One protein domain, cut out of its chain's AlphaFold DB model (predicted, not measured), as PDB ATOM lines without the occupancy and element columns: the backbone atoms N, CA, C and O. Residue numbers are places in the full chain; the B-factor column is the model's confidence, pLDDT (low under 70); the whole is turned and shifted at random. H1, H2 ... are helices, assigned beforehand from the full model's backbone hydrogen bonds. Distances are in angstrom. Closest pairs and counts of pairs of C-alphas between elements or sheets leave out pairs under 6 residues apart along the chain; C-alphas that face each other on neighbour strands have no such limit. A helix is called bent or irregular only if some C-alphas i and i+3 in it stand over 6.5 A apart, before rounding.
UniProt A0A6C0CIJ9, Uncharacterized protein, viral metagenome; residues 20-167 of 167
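Overview. This is residues 20 to 167 of the 167 residues of an uncharacterized protein of viral metagenome (UniProt A0A6C0CIJ9). Three long helices, H1, H2 and H3, make a loose, elongated up-and-down bundle, each running against the one before it. H3 lies along H2 and crosses H1, then kinks near residue 138; the loop of residues 146 to 160 and little H4 lie at this end. The printed part has 148 residues, with four named helices in the order H1, H2, H3, H4, no named strand, and the class all helix. It is loose, with a radius of gyration of the C-alphas of 21.0 A, and spans 66 by 38 by 22 A.

Along the chain. Find C-alpha 20 at (-76.283, 14.559, 118.935); from there H1, residues 20 to 48, runs 41.1 A. Next comes H2, residues 64 to 91, 40.7 A long. H3, residues 103 to 145, begins at C-alpha 103 at (-66.638, 19.946, 123.413) and measures 50.7 A; it is irregular, with C-alphas 137 and 140 7.6 A apart, and has a kink of 77 degrees near residue 138. H4, residues 161 to 165, ends at C-alpha 165 at (-84.523, 70.187, 94.692).

Arrangement. Look first at H1 and H2, close but not clearly touching: their closest C-alphas, of Leu 45 and Glu 74, are 7.6 A apart. Residues 106 to 122 alone of H3 touch H1, closest at the C-alphas of Gly 38 and Ala 118, 5.7 A; the tilt is steep, 41 degrees, the same way. H2 and H3 form a helical hairpin and touch, closest at the C-alphas of Val 86 and Ala 111, 5.7 A, at a shallow tilt of 9 degrees, opposite ways. H4 is close to H3 but not clearly touching, and apart from H1 and H2. In H1, H2 and H4 every O i to N i+4 pair is within hydrogen-bond range; in H3, 33 of 39 are.

Size, cuts and confidence. The C-alphas farthest apart, of Arg 99 and Glu 165, are 66.6 A apart. The printed part has no cut, and its three links are long. Mean pLDDT of the printed part is 78.8; look for values under 70 at, among others, residues 117 to 123 and 164 to 167.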
ATOM      1  N   ALA A  20     -75.484  13.496 119.531       82.31
ATOM      2  CA  ALA A  20     -76.283  14.559 118.935       82.31
ATOM      3  C   ALA A  20     -77.228  15.192 119.965       82.31
ATOM      4  O   ALA A  20     -77.213  16.406 120.143       82.31
ATOM      5  N   ALA A  21     -77.997  14.394 120.708       84.25
ATOM      6  CA  ALA A  21     -78.917  14.911 121.722       84.25
ATOM      7  C   ALA A  21     -78.199  15.727 122.812       84.25
ATOM      8  O   ALA A  21     -78.673  16.795 123.199       84.25
ATOM      9  N   ARG A  22     -77.027  15.272 123.271       83.75
ATOM     10  CA  ARG A  22     -76.227  15.975 124.290       83.75
ATOM     11  C   ARG A  22     -75.628  17.278 123.769       83.75
ATOM     12  O   ARG A  22     -75.670  18.289 124.467       83.75
ATOM     13  N   VAL A  23     -75.112  17.272 122.541       82.38
ATOM     14  CA  VAL A  23     -74.616  18.475 121.853       82.38
ATOM     15  C   VAL A  23     -75.736  19.493 121.688       82.38
ATOM     16  O   VAL A  23     -75.576  20.649 122.066       82.38
ATOM     17  N   THR A  24     -76.897  19.055 121.203       82.69
ATOM     18  CA  THR A  24     -78.038  19.952 120.969       82.69
ATOM     19  C   THR A  24     -78.566  20.524 122.286       82.69
ATOM     20  O   THR A  24     -78.902  21.701 122.352       82.69
ATOM     21  N   GLY A  25     -78.572  19.721 123.355       84.06
ATOM     22  CA  GLY A  25     -78.921  20.167 124.705       84.06
ATOM     23  C   GLY A  25     -77.981  21.247 125.247       84.06
ATOM     24  O   GLY A  25     -78.460  22.281 125.706       84.06
ATOM     25  N   ASN A  26     -76.658  21.057 125.147       82.81
ATOM     26  CA  ASN A  26     -75.699  22.097 125.539       82.81
ATOM     27  C   ASN A  26     -75.880  23.369 124.703       82.81
ATOM     28  O   ASN A  26     -75.945  24.454 125.271       82.81
ATOM     29  N   ILE A  27     -76.034  23.243 123.378       81.75
ATOM     30  CA  ILE A  27     -76.277  24.393 122.493       81.75
ATOM     31  C   ILE A  27     -77.534  25.153 122.928       81.75
ATOM     32  O   ILE A  27     -77.497  26.378 123.007       81.75
ATOM     33  N   ALA A  28     -78.631  24.460 123.243       82.69
ATOM     34  CA  ALA A  28     -79.865  25.100 123.693       82.69
ATOM     35  C   ALA A  28     -79.674  25.861 125.016       82.69
ATOM     36  O   ALA A  28     -80.074  27.021 125.117       82.69
ATOM     37  N   ILE A  29     -79.025  25.243 126.009       82.62
ATOM     38  CA  ILE A  29     -78.759  25.879 127.308       82.62
ATOM     39  C   ILE A  29     -77.862  27.103 127.131       82.62
ATOM     40  O   ILE A  29     -78.187  28.191 127.610       82.62
ATOM     41  N   PHE A  30     -76.759  26.947 126.401       79.12
ATOM     42  CA  PHE A  30     -75.847  28.043 126.121       79.12
ATOM     43  C   PHE A  30     -76.536  29.161 125.345       79.12
ATOM     44  O   PHE A  30     -76.364  30.316 125.707       79.12
ATOM     45  N   SER A  31     -77.396  28.855 124.371       76.38
ATOM     46  CA  SER A  31     -78.147  29.878 123.625       76.38
ATOM     47  C   SER A  31     -79.027  30.735 124.539       76.38
ATOM     48  O   SER A  31     -79.064  31.956 124.381       76.38
ATOM     49  N   VAL A  32     -79.693  30.132 125.531       81.12
ATOM     50  CA  VAL A  32     -80.480  30.879 126.528       81.12
ATOM     51  C   VAL A  32     -79.575  31.768 127.385       81.12
ATOM     52  O   VAL A  32     -79.864  32.953 127.540       81.12
ATOM     53  N   LEU A  33     -78.464  31.233 127.902       80.12
ATOM     54  CA  LEU A  33     -77.516  31.995 128.727       80.12
ATOM     55  C   LEU A  33     -76.910  33.179 127.962       80.12
ATOM     56  O   LEU A  33     -76.897  34.302 128.461       80.12
ATOM     57  N   TYR A  34     -76.473  32.935 126.730       76.06
ATOM     58  CA  TYR A  34     -75.927  33.943 125.829       76.06
ATOM     59  C   TYR A  34     -76.957  35.025 125.489       76.06
ATOM     60  O   TYR A  34     -76.627  36.210 125.497       76.06
ATOM     61  N   THR A  35     -78.219  34.650 125.264       77.81
ATOM     62  CA  THR A  35     -79.303  35.616 125.019       77.81
ATOM     63  C   THR A  35     -79.549  36.499 126.239       77.81
ATOM     64  O   THR A  35     -79.640  37.717 126.104       77.81
ATOM     65  N   LEU A  36     -79.615  35.915 127.442       82.44
ATOM     66  CA  LEU A  36     -79.801  36.677 128.681       82.44
ATOM     67  C   LEU A  36     -78.640  37.639 128.935       82.44
ATOM     68  O   LEU A  36     -78.864  38.782 129.328       82.44
ATOM     69  N   ALA A  37     -77.409  37.206 128.675       80.25
ATOM     70  CA  ALA A  37     -76.252  38.068 128.833       80.25
ATOM     71  C   ALA A  37     -76.195  39.187 127.784       80.25
ATOM     72  O   ALA A  37     -75.864  40.320 128.125       80.25
ATOM     73  N   GLY A  38     -76.569  38.900 126.534       78.38
ATOM     74  CA  GLY A  38     -76.722  39.913 125.490       78.38
ATOM     75  C   GLY A  38     -77.796  40.945 125.842       78.38
ATOM     76  O   GLY A  38     -77.560  42.144 125.714       78.38
ATOM     77  N   ALA A  39     -78.939  40.497 126.368       79.94
ATOM     78  CA  ALA A  39     -80.011  41.375 126.835       79.94
ATOM     79  C   ALA A  39     -79.573  42.244 128.025       79.94
ATOM     80  O   ALA A  39     -79.851  43.440 128.046       79.94
ATOM     81  N   LEU A  40     -78.844  41.673 128.991       83.75
ATOM     82  CA  LEU A  40     -78.283  42.428 130.112       83.75
ATOM     83  C   LEU A  40     -77.266  43.472 129.637       83.75
ATOM     84  O   LEU A  40     -77.315  44.615 130.083       83.75
ATOM     85  N   LEU A  41     -76.368  43.103 128.719       82.75
ATOM     86  CA  LEU A  41     -75.406  44.035 128.134       82.75
ATOM     87  C   LEU A  41     -76.119  45.171 127.391       82.75
ATOM     88  O   LEU A  41     -75.770  46.329 127.585       82.75
ATOM     89  N   SER A  42     -77.146  44.857 126.599       81.25
ATOM     90  CA  SER A  42     -77.988  45.853 125.927       81.25
ATOM     91  C   SER A  42     -78.667  46.802 126.897       81.25
ATOM     92  O   SER A  42     -78.602  48.012 126.697       81.25
ATOM     93  N   TYR A  43     -79.217  46.284 127.990       82.62
ATOM     94  CA  TYR A  43     -79.779  47.118 129.042       82.62
ATOM     95  C   TYR A  43     -78.727  48.049 129.662       82.62
ATOM     96  O   TYR A  43     -78.982  49.233 129.834       82.62
ATOM     97  N   VAL A  44     -77.527  47.548 129.961       84.75
ATOM     98  CA  VAL A  44     -76.441  48.367 130.524       84.75
ATOM     99  C   VAL A  44     -75.989  49.453 129.543       84.75
ATOM    100  O   VAL A  44     -75.837  50.602 129.949       84.75
ATOM    101  N   LEU A  45     -75.811  49.120 128.261       82.81
ATOM    102  CA  LEU A  45     -75.410  50.090 127.238       82.81
ATOM    103  C   LEU A  45     -76.480  51.162 127.009       82.81
ATOM    104  O   LEU A  45     -76.124  52.330 126.909       82.81
ATOM    105  N   TYR A  46     -77.767  50.798 127.040       82.38
ATOM    106  CA  TYR A  46     -78.880  51.751 126.955       82.38
ATOM    107  C   TYR A  46     -78.815  52.854 128.028       82.38
ATOM    108  O   TYR A  46     -79.204  53.984 127.765       82.38
ATOM    109  N   TYR A  47     -78.313  52.548 129.229       84.62
ATOM    110  CA  TYR A  47     -78.121  53.556 130.281       84.62
ATOM    111  C   TYR A  47     -76.765  54.270 130.223       84.62
ATOM    112  O   TYR A  47     -76.607  55.311 130.860       84.62
ATOM    113  N   LEU A  48     -75.770  53.701 129.538       85.62
ATOM    114  CA  LEU A  48     -74.420  54.264 129.461       85.62
ATOM    115  C   LEU A  48     -74.244  55.242 128.298       85.62
ATOM    116  O   LEU A  48     -73.408  56.138 128.409       85.62
ATOM    117  N   PHE A  49     -74.994  55.066 127.213       86.06
ATOM    118  CA  PHE A  49     -74.860  55.850 125.990       86.06
ATOM    119  C   PHE A  49     -76.141  56.587 125.639       86.06
ATOM    120  O   PHE A  49     -77.237  56.178 126.022       86.06
ATOM    121  N   ASP A  50     -76.000  57.673 124.881       82.50
ATOM    122  CA  ASP A  50     -77.164  58.374 124.355       82.50
ATOM    123  C   ASP A  50     -77.805  57.537 123.249       82.50
ATOM    124  O   ASP A  50     -77.123  57.061 122.340       82.50
ATOM    125  N   VAL A  51     -79.122  57.399 123.305       80.62
ATOM    126  CA  VAL A  51     -79.899  56.677 122.296       80.62
ATOM    127  C   VAL A  51     -80.055  57.545 121.052       80.62
ATOM    128  O   VAL A  51     -80.184  58.770 121.142       80.62
ATOM    129  N   TYR A  52     -80.074  56.916 119.879       80.31
ATOM    130  CA  TYR A  52     -80.483  57.598 118.664       80.31
ATOM    131  C   TYR A  52     -82.004  57.816 118.674       80.31
ATOM    132  O   TYR A  52     -82.778  56.885 118.447       80.31
ATOM    133  N   ASP A  53     -82.432  59.055 118.924       80.06
ATOM    134  CA  ASP A  53     -83.839  59.462 118.867       80.06
ATOM    135  C   ASP A  53     -84.049  60.561 117.804       80.06
ATOM    136  O   ASP A  53     -83.588  61.691 117.992       80.06
ATOM    137  N   PRO A  54     -84.763  60.260 116.701       76.06
ATOM    138  CA  PRO A  54     -85.145  61.259 115.705       76.06
ATOM    139  C   PRO A  54     -86.035  62.379 116.264       76.06
ATOM    140  O   PRO A  54     -86.007  63.499 115.753       76.06
ATOM    141  N   GLU A  55     -86.853  62.097 117.284       77.19
ATOM    142  CA  GLU A  55     -87.770  63.074 117.885       77.19
ATOM    143  C   GLU A  55     -87.037  64.010 118.862       77.19
ATOM    144  O   GLU A  55     -87.398  65.184 118.990       77.19
ATOM    145  N   HIS A  56     -85.953  63.529 119.482       79.56
ATOM    146  CA  HIS A  56     -85.095  64.288 120.396       79.56
ATOM    147  C   HIS A  56     -83.612  64.141 120.005       79.56
ATOM    148  O   HIS A  56     -82.874  63.383 120.635       79.56
ATOM    149  N   PRO A  57     -83.129  64.907 119.002       80.50
ATOM    150  CA  PRO A  57     -81.796  64.737 118.413       80.50
ATOM    151  C   PRO A  57     -80.678  65.323 119.296       80.50
ATOM    152  O   PRO A  57     -79.911  66.194 118.883       80.50
ATOM    153  N   GLU A  58     -80.591  64.905 120.555       85.88
ATOM    154  CA  GLU A  58     -79.552  65.342 121.492       85.88
ATOM    155  C   GLU A  58     -78.175  64.823 121.080       85.88
ATOM    156  O   GLU A  58     -77.196  65.565 121.153       85.88
ATOM    157  N   TRP A  59     -78.109  63.583 120.588       86.25
ATOM    158  CA  TRP A  59     -76.883  62.966 120.087       86.25
ATOM    159  C   TRP A  59     -76.441  63.551 118.736       86.25
ATOM    160  O   TRP A  59     -75.265  63.875 118.552       86.25
ATOM    161  N   GLU A  60     -77.376  63.782 117.810       84.44
ATOM    162  CA  GLU A  60     -77.068  64.353 116.486       84.44
ATOM    163  C   GLU A  60     -76.534  65.789 116.572       84.44
ATOM    164  O   GLU A  60     -75.719  66.210 115.756       84.44
ATOM    165  N   LYS A  61     -76.946  66.548 117.594       87.06
ATOM    166  CA  LYS A  61     -76.440  67.908 117.843       87.06
ATOM    167  C   LYS A  61     -75.003  67.936 118.364       87.06
ATOM    168  O   LYS A  61     -74.399  69.012 118.411       87.06
ATOM    169  N   LYS A  62     -74.449  66.800 118.797       86.81
ATOM    170  CA  LYS A  62     -73.059  66.719 119.259       86.81
ATOM    171  C   LYS A  62     -72.108  66.778 118.064       86.81
ATOM    172  O   LYS A  62     -72.457  66.435 116.942       86.81
ATOM    173  N   GLY A  63     -70.883  67.242 118.302       86.81
ATOM    174  CA  GLY A  63     -69.880  67.341 117.242       86.81
ATOM    175  C   GLY A  63     -69.555  65.975 116.628       86.81
ATOM    176  O   GLY A  63     -69.552  64.959 117.318       86.81
ATOM    177  N   LEU A  64     -69.195  65.959 115.346       86.06
ATOM    178  CA  LEU A  64     -68.895  64.729 114.605       86.06
ATOM    179  C   LEU A  64     -67.786  63.877 115.255       86.06
ATOM    180  O   LEU A  64     -67.841  62.649 115.242       86.06
ATOM    181  N   SER A  65     -66.788  64.517 115.875       86.94
ATOM    182  CA  SER A  65     -65.742  63.815 116.630       86.94
ATOM    183  C   SER A  65     -66.292  63.074 117.848       86.94
ATOM    184  O   SER A  65     -65.823  61.979 118.147       86.94
ATOM    185  N   TYR A  66     -67.294  63.643 118.524       90.12
ATOM    186  CA  TYR A  66     -67.995  62.976 119.615       90.12
ATOM    187  C   TYR A  66     -68.779  61.779 119.081       90.12
ATOM    188  O   TYR A  66     -68.630  60.696 119.622       90.12
ATOM    189  N   GLN A  67     -69.547  61.942 118.002       88.44
ATOM    190  CA  GLN A  67     -70.370  60.867 117.425       88.44
ATOM    191  C   GLN A  67     -69.533  59.657 116.991       88.44
ATOM    192  O   GLN A  67     -69.865  58.518 117.313       88.44
ATOM    193  N   LEU A  68     -68.412  59.895 116.300       87.44
ATOM    194  CA  LEU A  68     -67.490  58.827 115.910       87.44
ATOM    195  C   LEU A  68     -66.859  58.145 117.124       87.44
ATOM    196  O   LEU A  68     -66.693  56.926 117.123       87.44
ATOM    197  N   PHE A  69     -66.487  58.921 118.143       90.44
ATOM    198  CA  PHE A  69     -65.909  58.382 119.366       90.44
ATOM    199  C   PHE A  69     -66.928  57.545 120.145       90.44
ATOM    200  O   PHE A  69     -66.613  56.421 120.512       90.44
ATOM    201  N   ASP A  70     -68.143  58.057 120.324       88.56
ATOM    202  CA  ASP A  70     -69.272  57.397 120.981       88.56
ATOM    203  C   ASP A  70     -69.534  56.014 120.373       88.56
ATOM    204  O   ASP A  70     -69.363  54.997 121.045       88.56
ATOM    205  N   VAL A  71     -69.771  55.963 119.057       88.62
ATOM    206  CA  VAL A  71     -69.977  54.707 118.315       88.62
ATOM    207  C   VAL A  71     -68.761  53.782 118.412       88.62
ATOM    208  O   VAL A  71     -68.904  52.569 118.567       88.62
ATOM    209  N   SER A  72     -67.541  54.325 118.353       87.88
ATOM    210  CA  SER A  72     -66.324  53.513 118.485       87.88
ATOM    211  C   SER A  72     -66.209  52.871 119.870       87.88
ATOM    212  O   SER A  72     -65.807  51.711 119.972       87.88
ATOM    213  N   VAL A  73     -66.563  53.599 120.933       89.88
ATOM    214  CA  VAL A  73     -66.536  53.094 122.311       89.88
ATOM    215  C   VAL A  73     -67.650  52.072 122.535       89.88
ATOM    216  O   VAL A  73     -67.378  51.036 123.143       89.88
ATOM    217  N   GLU A  74     -68.857  52.295 122.007       87.19
ATOM    218  CA  GLU A  74     -69.948  51.308 122.037       87.19
ATOM    219  C   GLU A  74     -69.513  49.981 121.411       87.19
ATOM    220  O   GLU A  74     -69.577  48.929 122.051       87.19
ATOM    221  N   VAL A  75     -68.991  50.032 120.182       84.38
ATOM    222  CA  VAL A  75     -68.535  48.844 119.449       84.38
ATOM    223  C   VAL A  75     -67.377  48.159 120.176       84.38
ATOM    224  O   VAL A  75     -67.364  46.932 120.301       84.38
ATOM    225  N   ALA A  76     -66.417  48.927 120.697       87.81
ATOM    226  CA  ALA A  76     -65.300  48.377 121.457       87.81
ATOM    227  C   ALA A  76     -65.770  47.672 122.737       87.81
ATOM    228  O   ALA A  76     -65.306  46.568 123.026       87.81
ATOM    229  N   MET A  77     -66.708  48.258 123.487       85.81
ATOM    230  CA  MET A  77     -67.248  47.633 124.696       85.81
ATOM    231  C   MET A  77     -68.023  46.357 124.392       85.81
ATOM    232  O   MET A  77     -67.822  45.361 125.088       85.81
ATOM    233  N   ILE A  78     -68.834  46.341 123.329       83.69
ATOM    234  CA  ILE A  78     -69.504  45.118 122.867       83.69
ATOM    235  C   ILE A  78     -68.462  44.036 122.564       83.69
ATOM    236  O   ILE A  78     -68.589  42.912 123.050       83.69
ATOM    237  N   GLY A  79     -67.398  44.373 121.828       81.25
ATOM    238  CA  GLY A  79     -66.317  43.438 121.504       81.25
ATOM    239  C   GLY A  79     -65.585  42.896 122.738       81.25
ATOM    240  O   GLY A  79     -65.360  41.690 122.840       81.25
ATOM    241  N   ILE A  80     -65.253  43.762 123.701       85.56
ATOM    242  CA  ILE A  80     -64.566  43.384 124.946       85.56
ATOM    243  C   ILE A  80     -65.445  42.460 125.793       85.56
ATOM    244  O   ILE A  80     -64.979  41.407 126.232       85.56
ATOM    245  N   VAL A  81     -66.710  42.822 126.021       83.31
ATOM    246  CA  VAL A  81     -67.627  41.994 126.814       83.31
ATOM    247  C   VAL A  81     -67.875  40.666 126.114       83.31
ATOM    248  O   VAL A  81     -67.848  39.624 126.768       83.31
ATOM    249  N   ALA A  82     -68.043  40.677 124.791       78.94
ATOM    250  CA  ALA A  82     -68.256  39.453 124.041       78.94
ATOM    251  C   ALA A  82     -67.063  38.496 124.146       78.94
ATOM    252  O   ALA A  82     -67.258  37.305 124.392       78.94
ATOM    253  N   PHE A  83     -65.839  39.019 124.037       80.50
ATOM    254  CA  PHE A  83     -64.621  38.238 124.242       80.50
ATOM    255  C   PHE A  83     -64.593  37.584 125.628       80.50
ATOM    256  O   PHE A  83     -64.409  36.373 125.729       80.50
ATOM    257  N   TRP A  84     -64.797  38.364 126.692       83.94
ATOM    258  CA  TRP A  84     -64.730  37.843 128.060       83.94
ATOM    259  C   TRP A  84     -65.823  36.830 128.357       83.94
ATOM    260  O   TRP A  84     -65.582  35.856 129.070       83.94
ATOM    261  N   LEU A  85     -67.008  37.032 127.791       78.38
ATOM    262  CA  LEU A  85     -68.123  36.128 127.975       78.38
ATOM    263  C   LEU A  85     -67.859  34.784 127.293       78.38
ATOM    264  O   LEU A  85     -67.980  33.745 127.936       78.38
ATOM    265  N   VAL A  86     -67.398  34.799 126.042       74.75
ATOM    266  CA  VAL A  86     -66.962  33.581 125.339       74.75
ATOM    267  C   VAL A  86     -65.810  32.902 126.082       74.75
ATOM    268  O   VAL A  86     -65.835  31.690 126.273       74.75
ATOM    269  N   TYR A  87     -64.821  33.666 126.550       78.50
ATOM    270  CA  TYR A  87     -63.694  33.126 127.308       78.50
ATOM    271  C   TYR A  87     -64.151  32.405 128.583       78.50
ATOM    272  O   TYR A  87     -63.747  31.271 128.827       78.50
ATOM    273  N   PHE A  88     -65.023  33.029 129.381       77.75
ATOM    274  CA  PHE A  88     -65.546  32.433 130.610       77.75
ATOM    275  C   PHE A  88     -66.325  31.140 130.339       77.75
ATOM    276  O   PHE A  88     -66.182  30.157 131.069       77.75
ATOM    277  N   MET A  89     -67.117  31.121 129.268       71.31
ATOM    278  CA  MET A  89     -67.904  29.953 128.883       71.31
ATOM    279  C   MET A  89     -67.028  28.809 128.368       71.31
ATOM    280  O   MET A  89     -67.236  27.681 128.793       71.31
ATOM    281  N   ASN A  90     -65.999  29.091 127.564       68.75
ATOM    282  CA  ASN A  90     -65.061  28.072 127.069       68.75
ATOM    283  C   ASN A  90     -64.196  27.457 128.182       68.75
ATOM    284  O   ASN A  90     -63.709  26.338 128.059       68.75
ATOM    285  N   VAL A  91     -63.958  28.192 129.272       70.75
ATOM    286  CA  VAL A  91     -63.275  27.654 130.461       70.75
ATOM    287  C   VAL A  91     -64.244  26.853 131.345       70.75
ATOM    288  O   VAL A  91     -63.817  26.024 132.152       70.75
ATOM    289  N   SER A  92     -65.550  27.070 131.195       67.06
ATOM    290  CA  SER A  92     -66.578  26.358 131.947       67.06
ATOM    291  C   SER A  92     -66.834  24.985 131.329       67.06
ATOM    292  O   SER A  92     -66.999  24.839 130.126       67.06
ATOM    293  N   THR A  93     -66.877  23.943 132.160       64.12
ATOM    294  CA  THR A  93     -67.133  22.576 131.683       64.12
ATOM    295  C   THR A  93     -68.542  22.487 131.073       64.12
ATOM    296  O   THR A  93     -69.477  23.021 131.683       64.12
ATOM    297  N   PRO A  94     -68.742  21.800 129.926       66.56
ATOM    298  CA  PRO A  94     -70.070  21.584 129.362       66.56
ATOM    299  C   PRO A  94     -71.029  21.016 130.408       66.56
ATOM    300  O   PRO A  94     -70.700  20.050 131.103       66.56
ATOM    301  N   ILE A  95     -72.224  21.603 130.514       75.81
ATOM    302  CA  ILE A  95     -73.215  21.226 131.535       75.81
ATOM    303  C   ILE A  95     -73.645  19.767 131.345       75.81
ATOM    304  O   ILE A  95     -73.815  19.029 132.317       75.81
ATOM    305  N   ILE A  96     -73.794  19.332 130.091       78.25
ATOM    306  CA  ILE A  96     -74.056  17.934 129.748       78.25
ATOM    307  C   ILE A  96     -72.755  17.309 129.225       78.25
ATOM    308  O   ILE A  96     -72.263  17.749 128.182       78.25
ATOM    309  N   PRO A  97     -72.223  16.251 129.871       77.44
ATOM    310  CA  PRO A  97     -70.974  15.617 129.459       77.44
ATOM    311  C   PRO A  97     -71.034  15.097 128.021       77.44
ATOM    312  O   PRO A  97     -71.855  14.234 127.677       77.44
ATOM    313  N   VAL A  98     -70.123  15.592 127.192       77.50
ATOM    314  CA  VAL A  98     -69.943  15.215 125.786       77.50
ATOM    315  C   VAL A  98     -68.603  14.503 125.602       77.50
ATOM    316  O   VAL A  98     -67.734  14.519 126.468       77.50
ATOM    317  N   ARG A  99     -68.452  13.763 124.499       76.25
ATOM    318  CA  ARG A  99     -67.198  13.058 124.205       76.25
ATOM    319  C   ARG A  99     -66.111  14.075 123.838       76.25
ATOM    320  O   ARG A  99     -66.385  15.011 123.087       76.25
ATOM    321  N   LYS A 100     -64.873  13.823 124.280       67.69
ATOM    322  CA  LYS A 100     -63.684  14.593 123.871       67.69
ATOM    323  C   LYS A 100     -63.668  14.794 122.347       67.69
ATOM    324  O   LYS A 100     -63.792  13.822 121.598       67.69
ATOM    325  N   GLY A 101     -63.557  16.049 121.916       69.31
ATOM    326  CA  GLY A 101     -63.613  16.480 120.512       69.31
ATOM    327  C   GLY A 101     -64.969  17.026 120.039       69.31
ATOM    328  O   GLY A 101     -65.005  17.702 119.018       69.31
ATOM    329  N   LEU A 102     -66.074  16.779 120.757       70.50
ATOM    330  CA  LEU A 102     -67.347  17.486 120.527       70.50
ATOM    331  C   LEU A 102     -67.510  18.716 121.431       70.50
ATOM    332  O   LEU A 102     -68.338  19.569 121.135       70.50
ATOM    333  N   GLU A 103     -66.716  18.800 122.495       71.00
ATOM    334  CA  GLU A 103     -66.638  19.946 123.413       71.00
ATOM    335  C   GLU A 103     -66.208  21.206 122.652       71.00
ATOM    336  O   GLU A 103     -67.014  22.115 122.486       71.00
ATOM    337  N   ASP A 104     -65.030  21.168 122.017       71.62
ATOM    338  CA  ASP A 104     -64.508  22.270 121.193       71.62
ATOM    339  C   ASP A 104     -65.481  22.708 120.080       71.62
ATOM    340  O   ASP A 104     -65.534  23.879 119.701       71.62
ATOM    341  N   PHE A 105     -66.260  21.762 119.539       72.81
ATOM    342  CA  PHE A 105     -67.271  22.054 118.524       72.81
ATOM    343  C   PHE A 105     -68.459  22.828 119.105       72.81
ATOM    344  O   PHE A 105     -68.885  23.816 118.510       72.81
ATOM    345  N   VAL A 106     -68.991  22.396 120.254       72.94
ATOM    346  CA  VAL A 106     -70.080  23.094 120.957       72.94
ATOM    347  C   VAL A 106     -69.636  24.499 121.350       72.94
ATOM    348  O   VAL A 106     -70.368  25.458 121.108       72.94
ATOM    349  N   ASP A 107     -68.428  24.629 121.882       70.25
ATOM    350  CA  ASP A 107     -67.885  25.894 122.370       70.25
ATOM    351  C   ASP A 107     -67.689  26.893 121.222       70.25
ATOM    352  O   ASP A 107     -68.222  28.003 121.249       70.25
ATOM    353  N   SER A 108     -67.031  26.472 120.138       72.19
ATOM    354  CA  SER A 108     -66.827  27.310 118.949       72.19
ATOM    355  C   SER A 108     -68.148  27.711 118.277       72.19
ATOM    356  O   SER A 108     -68.351  28.875 117.919       72.19
ATOM    357  N   TYR A 109     -69.087  26.767 118.145       75.25
ATOM    358  CA  TYR A 109     -70.383  27.027 117.521       75.25
ATOM    359  C   TYR A 109     -71.242  27.989 118.350       75.25
ATOM    360  O   TYR A 109     -71.849  28.913 117.805       75.25
ATOM    361  N   THR A 110     -71.279  27.807 119.671       71.00
ATOM    362  CA  THR A 110     -72.076  28.664 120.557       71.00
ATOM    363  C   THR A 110     -71.476  30.058 120.713       71.00
ATOM    364  O   THR A 110     -72.230  31.030 120.711       71.00
ATOM    365  N   ALA A 111     -70.147  30.188 120.721       67.88
ATOM    366  CA  ALA A 111     -69.472  31.482 120.651       67.88
ATOM    367  C   ALA A 111     -69.818  32.246 119.358       67.88
ATOM    368  O   ALA A 111     -70.133  33.438 119.400       67.88
ATOM    369  N   GLY A 112     -69.821  31.555 118.211       71.31
ATOM    370  CA  GLY A 112     -70.223  32.132 116.926       71.31
ATOM    371  C   GLY A 112     -71.696  32.561 116.893       71.31
ATOM    372  O   GLY A 112     -72.011  33.653 116.416       71.31
ATOM    373  N   LEU A 113     -72.595  31.741 117.448       73.75
ATOM    374  CA  LEU A 113     -74.011  32.094 117.598       73.75
ATOM    375  C   LEU A 113     -74.197  33.328 118.480       73.75
ATOM    376  O   LEU A 113     -74.956  34.223 118.118       73.75
ATOM    377  N   PHE A 114     -73.493  33.407 119.607       69.88
ATOM    378  CA  PHE A 114     -73.576  34.562 120.490       69.88
ATOM    379  C   PHE A 114     -73.089  35.843 119.822       69.88
ATOM    380  O   PHE A 114     -73.768  36.857 119.922       69.88
ATOM    381  N   PHE A 115     -71.966  35.806 119.103       69.25
ATOM    382  CA  PHE A 115     -71.484  36.969 118.358       69.25
ATOM    383  C   PHE A 115     -72.535  37.479 117.360       69.25
ATOM    384  O   PHE A 115     -72.811  38.676 117.294       69.25
ATOM    385  N   MET A 116     -73.181  36.562 116.637       70.69
ATOM    386  CA  MET A 116     -74.258  36.890 115.704       70.69
ATOM    387  C   MET A 116     -75.480  37.488 116.415       70.69
ATOM    388  O   MET A 116     -76.014  38.501 115.964       70.69
ATOM    389  N   PHE A 117     -75.902  36.902 117.541       67.69
ATOM    390  CA  PHE A 117     -77.027  37.400 118.338       67.69
ATOM    391  C   PHE A 117     -76.739  38.750 118.988       67.69
ATOM    392  O   PHE A 117     -77.609  39.614 118.974       67.69
ATOM    393  N   ALA A 118     -75.533  38.950 119.517       67.88
ATOM    394  CA  ALA A 118     -75.084  40.220 120.062       67.88
ATOM    395  C   ALA A 118     -75.226  41.309 118.994       67.88
ATOM    396  O   ALA A 118     -75.982  42.252 119.197       67.88
ATOM    397  N   ILE A 119     -74.626  41.124 117.812       65.38
ATOM    398  CA  ILE A 119     -74.775  42.069 116.694       65.38
ATOM    399  C   ILE A 119     -76.249  42.363 116.396       65.38
ATOM    400  O   ILE A 119     -76.599  43.522 116.206       65.38
ATOM    401  N   PHE A 120     -77.114  41.346 116.391       67.38
ATOM    402  CA  PHE A 120     -78.538  41.516 116.098       67.38
ATOM    403  C   PHE A 120     -79.291  42.319 117.171       67.38
ATOM    404  O   PHE A 120     -80.116  43.165 116.833       67.38
ATOM    405  N   ILE A 121     -78.997  42.084 118.454       67.69
ATOM    406  CA  ILE A 121     -79.588  42.815 119.588       67.69
ATOM    407  C   ILE A 121     -79.182  44.295 119.547       67.69
ATOM    408  O   ILE A 121     -80.003  45.164 119.825       67.69
ATOM    409  N   PHE A 122     -77.944  44.591 119.149       67.69
ATOM    410  CA  PHE A 122     -77.435  45.962 119.033       67.69
ATOM    411  C   PHE A 122     -77.771  46.630 117.695       67.69
ATOM    412  O   PHE A 122     -77.535  47.825 117.534       67.69
ATOM    413  N   LEU A 123     -78.328  45.885 116.732       68.12
ATOM    414  CA  LEU A 123     -78.444  46.338 115.349       68.12
ATOM    415  C   LEU A 123     -79.346  47.564 115.215       68.12
ATOM    416  O   LEU A 123     -79.027  48.422 114.414       68.12
ATOM    417  N   GLY A 124     -80.442  47.675 115.968       73.62
ATOM    418  CA  GLY A 124     -81.413  48.761 115.785       73.62
ATOM    419  C   GLY A 124     -80.806  50.157 115.961       73.62
ATOM    420  O   GLY A 124     -80.742  50.929 115.006       73.62
ATOM    421  N   ASP A 125     -80.327  50.451 117.168       75.12
ATOM    422  CA  ASP A 125     -79.785  51.767 117.524       75.12
ATOM    423  C   ASP A 125     -78.452  52.051 116.813       75.12
ATOM    424  O   ASP A 125     -78.297  53.075 116.144       75.12
ATOM    425  N   LEU A 126     -77.530  51.080 116.828       77.69
ATOM    426  CA  LEU A 126     -76.228  51.209 116.174       77.69
ATOM    427  C   LEU A 126     -76.365  51.405 114.658       77.69
ATOM    428  O   LEU A 126     -75.636  52.201 114.069       77.69
ATOM    429  N   THR A 127     -77.313  50.719 114.007       81.19
ATOM    430  CA  THR A 127     -77.573  50.924 112.572       81.19
ATOM    431  C   THR A 127     -78.055  52.335 112.304       81.19
ATOM    432  O   THR A 127     -77.653  52.913 111.298       81.19
ATOM    433  N   ASN A 128     -78.893  52.903 113.168       83.50
ATOM    434  CA  ASN A 128     -79.376  54.264 112.974       83.50
ATOM    435  C   ASN A 128     -78.244  55.290 113.145       83.50
ATOM    436  O   ASN A 128     -78.054  56.121 112.257       83.50
ATOM    437  N   LYS A 129     -77.406  55.154 114.184       83.00
ATOM    438  CA  LYS A 129     -76.200  55.989 114.359       83.00
ATOM    439  C   LYS A 129     -75.241  55.879 113.170       83.00
ATOM    440  O   LYS A 129     -74.758  56.887 112.657       83.00
ATOM    441  N   LEU A 130     -74.980  54.660 112.692       83.12
ATOM    442  CA  LEU A 130     -74.108  54.424 111.538       83.12
ATOM    443  C   LEU A 130     -74.691  54.996 110.246       83.12
ATOM    444  O   LEU A 130     -73.952  55.598 109.473       83.12
ATOM    445  N   LYS A 131     -76.000  54.843 110.014       84.25
ATOM    446  CA  LYS A 131     -76.687  55.464 108.875       84.25
ATOM    447  C   LYS A 131     -76.521  56.976 108.900       84.25
ATOM    448  O   LYS A 131     -76.139  57.526 107.878       84.25
ATOM    449  N   TYR A 132     -76.723  57.617 110.051       83.88
ATOM    450  CA  TYR A 132     -76.536  59.060 110.197       83.88
ATOM    451  C   TYR A 132     -75.098  59.494 109.870       83.88
ATOM    452  O   TYR A 132     -74.877  60.425 109.094       83.88
ATOM    453  N   ILE A 133     -74.100  58.784 110.406       85.62
ATOM    454  CA  ILE A 133     -72.687  59.072 110.123       85.62
ATOM    455  C   ILE A 133     -72.390  58.888 108.629       85.62
ATOM    456  O   ILE A 133     -71.762  59.751 108.014       85.62
ATOM    457  N   PHE A 134     -72.839  57.789 108.022       85.31
ATOM    458  CA  PHE A 134     -72.613  57.541 106.600       85.31
ATOM    459  C   PHE A 134     -73.323  58.552 105.714       85.31
ATOM    460  O   PHE A 134     -72.719  59.003 104.748       85.31
ATOM    461  N   ASP A 135     -74.544  58.953 106.044       85.12
ATOM    462  CA  ASP A 135     -75.266  59.991 105.315       85.12
ATOM    463  C   ASP A 135     -74.536  61.341 105.398       85.12
ATOM    464  O   ASP A 135     -74.297  61.997 104.386       85.12
ATOM    465  N   THR A 136     -74.008  61.685 106.575       83.19
ATOM    466  CA  THR A 136     -73.212  62.907 106.768       83.19
ATOM    467  C   THR A 136     -71.956  62.944 105.884       83.19
ATOM    468  O   THR A 136     -71.587  64.000 105.367       83.19
ATOM    469  N   PHE A 137     -71.278  61.808 105.685       82.38
ATOM    470  CA  PHE A 137     -70.048  61.741 104.881       82.38
ATOM    471  C   PHE A 137     -70.283  61.475 103.392       82.38
ATOM    472  O   PHE A 137     -69.556  61.994 102.543       82.38
ATOM    473  N   LEU A 138     -71.244  60.613 103.078       84.81
ATOM    474  CA  LEU A 138     -71.425  60.002 101.764       84.81
ATOM    475  C   LEU A 138     -72.767  60.361 101.129       84.81
ATOM    476  O   LEU A 138     -72.887  60.195  99.916       84.81
ATOM    477  N   GLY A 139     -73.735  60.871 101.896       76.81
ATOM    478  CA  GLY A 139     -75.102  61.161 101.450       76.81
ATOM    479  C   GLY A 139     -75.116  62.033 100.205       76.81
ATOM    480  O   GLY A 139     -75.607  61.609  99.169       76.81
ATOM    481  N   SER A 140     -74.406  63.165 100.215       75.25
ATOM    482  CA  SER A 140     -74.319  64.062  99.047       75.25
ATOM    483  C   SER A 140     -73.793  63.398  97.763       75.25
ATOM    484  O   SER A 140     -74.248  63.708  96.660       75.25
ATOM    485  N   HIS A 141     -72.841  62.470  97.882       78.94
ATOM    486  CA  HIS A 141     -72.281  61.757  96.733       78.94
ATOM    487  C   HIS A 141     -73.199  60.622  96.278       78.94
ATOM    488  O   HIS A 141     -73.387  60.422  95.076       78.94
ATOM    489  N   PHE A 142     -73.777  59.885  97.226       78.25
ATOM    490  CA  PHE A 142     -74.681  58.777  96.940       78.25
ATOM    491  C   PHE A 142     -76.020  59.266  96.402       78.25
ATOM    492  O   PHE A 142     -76.488  58.702  95.421       78.25
ATOM    493  N   ASP A 143     -76.571  60.357  96.923       77.56
ATOM    494  CA  ASP A 143     -77.820  60.959  96.457       77.56
ATOM    495  C   ASP A 143     -77.746  61.460  95.016       77.56
ATOM    496  O   ASP A 143     -78.743  61.489  94.290       77.56
ATOM    497  N   SER A 144     -76.549  61.822  94.552       73.56
ATOM    498  CA  SER A 144     -76.344  62.193  93.154       73.56
ATOM    499  C   SER A 144     -76.354  60.988  92.205       73.56
ATOM    500  O   SER A 144     -76.636  61.169  91.015       73.56
ATOM    501  N   ILE A 145     -76.002  59.794  92.692       80.94
ATOM    502  CA  ILE A 145     -75.753  58.587  91.883       80.94
ATOM    503  C   ILE A 145     -76.904  57.581  92.005       80.94
ATOM    504  O   ILE A 145     -77.237  56.905  91.029       80.94
ATOM    505  N   PHE A 146     -77.505  57.477  93.188       80.94
ATOM    506  CA  PHE A 146     -78.476  56.459  93.546       80.94
ATOM    507  C   PHE A 146     -79.827  57.083  93.939       80.94
ATOM    508  O   PHE A 146     -79.883  58.008  94.749       80.94
ATOM    509  N   PRO A 147     -80.939  56.567  93.389       77.75
ATOM    510  CA  PRO A 147     -82.278  56.969  93.804       77.75
ATOM    511  C   PRO A 147     -82.575  56.506  95.241       77.75
ATOM    512  O   PRO A 147     -82.378  55.333  95.553       77.75
ATOM    513  N   ALA A 148     -83.073  57.412  96.091       77.31
ATOM    514  CA  ALA A 148     -83.351  57.126  97.506       77.31
ATOM    515  C   ALA A 148     -84.665  56.363  97.766       77.31
ATOM    516  O   ALA A 148     -84.828  55.773  98.832       77.31
ATOM    517  N   GLU A 149     -85.616  56.363  96.823       79.62
ATOM    518  CA  GLU A 149     -86.918  55.709  96.998       79.62
ATOM    519  C   GLU A 149     -87.117  54.517  96.059       79.62
ATOM    520  O   GLU A 149     -86.675  54.527  94.909       79.62
ATOM    521  N   GLY A 150     -87.903  53.542  96.523       78.69
ATOM    522  CA  GLY A 150     -88.334  52.379  95.746       78.69
ATOM    523  C   GLY A 150     -87.443  51.154  95.945       78.69
ATOM    524  O   GLY A 150     -86.574  51.123  96.814       78.69
ATOM    525  N   SER A 151     -87.671  50.119  95.139       78.19
ATOM    526  CA  SER A 151     -86.881  48.889  95.156       78.19
ATOM    527  C   SER A 151     -86.399  48.527  93.754       78.19
ATOM    528  O   SER A 151     -87.048  48.783  92.740       78.19
ATOM    529  N   ILE A 152     -85.224  47.900  93.683       83.25
ATOM    530  CA  ILE A 152     -84.708  47.331  92.429       83.25
ATOM    531  C   ILE A 152     -85.606  46.173  91.978       83.25
ATOM    532  O   ILE A 152     -85.809  45.974  90.783       83.25
ATOM    533  N   LEU A 153     -86.148  45.414  92.935       79.56
ATOM    534  CA  LEU A 153     -86.871  44.170  92.664       79.56
ATOM    535  C   LEU A 153     -88.259  44.400  92.057       79.56
ATOM    536  O   LEU A 153     -88.748  43.535  91.338       79.56
ATOM    537  N   ASP A 154     -88.879  45.549  92.325       83.44
ATOM    538  CA  ASP A 154     -90.169  45.940  91.749       83.44
ATOM    539  C   ASP A 154     -90.040  47.032  90.668       83.44
ATOM    540  O   ASP A 154     -91.041  47.449  90.087       83.44
ATOM    541  N   GLY A 155     -88.812  47.473  90.365       82.44
ATOM    542  CA  GLY A 155     -88.527  48.480  89.341       82.44
ATOM    543  C   GLY A 155     -89.025  49.886  89.683       82.44
ATOM    544  O   GLY A 155     -89.130  50.724  88.788       82.44
ATOM    545  N   THR A 156     -89.339  50.171  90.950       87.25
ATOM    546  CA  THR A 156     -89.935  51.453  91.375       87.25
ATOM    547  C   THR A 156     -88.917  52.527  91.760       87.25
ATOM    548  O   THR A 156     -89.305  53.589  92.253       87.25
ATOM    549  N   LEU A 157     -87.624  52.271  91.525       84.50
ATOM    550  CA  LEU A 157     -86.536  53.179  91.884       84.50
ATOM    551  C   LEU A 157     -86.745  54.596  91.338       84.50
ATOM    552  O   LEU A 157     -86.871  54.811  90.129       84.50
ATOM    553  N   ARG A 158     -86.722  55.580  92.234       84.38
ATOM    554  CA  ARG A 158     -86.886  56.993  91.891       84.38
ATOM    555  C   ARG A 158     -86.140  57.903  92.858       84.38
ATOM    556  O   ARG A 158     -86.061  57.643  94.052       84.38
ATOM    557  N   TYR A 159     -85.612  58.998  92.317       82.12
ATOM    558  CA  TYR A 159     -85.042  60.066  93.135       82.12
ATOM    559  C   TYR A 159     -86.159  60.773  93.910       82.12
ATOM    560  O   TYR A 159     -87.204  61.092  93.315       82.12
ATOM    561  N   SER A 160     -85.933  61.013  95.203       78.06
ATOM    562  CA  SER A 160     -86.878  61.710  96.079       78.06
ATOM    563  C   SER A 160     -87.061  63.168  95.634       78.06
ATOM    564  O   SER A 160     -86.322  63.687  94.789       78.06
ATOM    565  N   LYS A 161     -88.086  63.847  96.160       74.50
ATOM    566  CA  LYS A 161     -88.298  65.278  95.868       74.50
ATOM    567  C   LYS A 161     -87.137  66.137  96.377       74.50
ATOM    568  O   LYS A 161     -86.677  67.004  95.645       74.50
ATOM    569  N   GLU A 162     -86.607  65.820  97.553       72.62
ATOM    570  CA  GLU A 162     -85.474  66.522  98.168       72.62
ATOM    571  C   GLU A 162     -84.188  66.367  97.337       72.62
ATOM    572  O   GLU A 162     -83.512  67.355  97.056       72.62
ATOM    573  N   GLN A 163     -83.913  65.168  96.806       72.06
ATOM    574  CA  GLN A 163     -82.782  64.932  95.894       72.06
ATOM    575  C   GLN A 163     -82.903  65.703  94.565       72.06
ATOM    576  O   GLN A 163     -81.901  65.986  93.909       72.06
ATOM    577  N   LYS A 164     -84.131  66.013  94.130       69.25
ATOM    578  CA  LYS A 164     -84.391  66.784  92.902       69.25
ATOM    579  C   LYS A 164     -84.296  68.289  93.118       69.25
ATOM    580  O   LYS A 164     -83.959  68.987  92.172       69.25
ATOM    581  N   GLU A 165     -84.609  68.769  94.317       66.25
ATOM    582  CA  GLU A 165     -84.523  70.187  94.692       66.25
ATOM    583  C   GLU A 165     -83.104  70.592  95.133       66.25
ATOM    584  O   GLU A 165     -82.746  71.760  95.027       66.25
ATOM    585  N   SER A 166     -82.278  69.633  95.571       59.38
ATOM    586  CA  SER A 166     -80.860  69.831  95.912       59.38
ATOM    587  C   SER A 166     -79.898  69.797  94.701       59.38
ATOM    588  O   SER A 166     -78.683  69.907  94.897       59.38
ATOM    589  N   LYS A 167     -80.403  69.620  93.471       53.09
ATOM    590  CA  LYS A 167     -79.641  69.673  92.206       53.09
ATOM    591  C   LYS A 167     -79.824  71.012  91.503       53.09
ATOM    592  O   LYS A 167     -78.818  71.499  90.941       53.09
TER     593      LYS A 167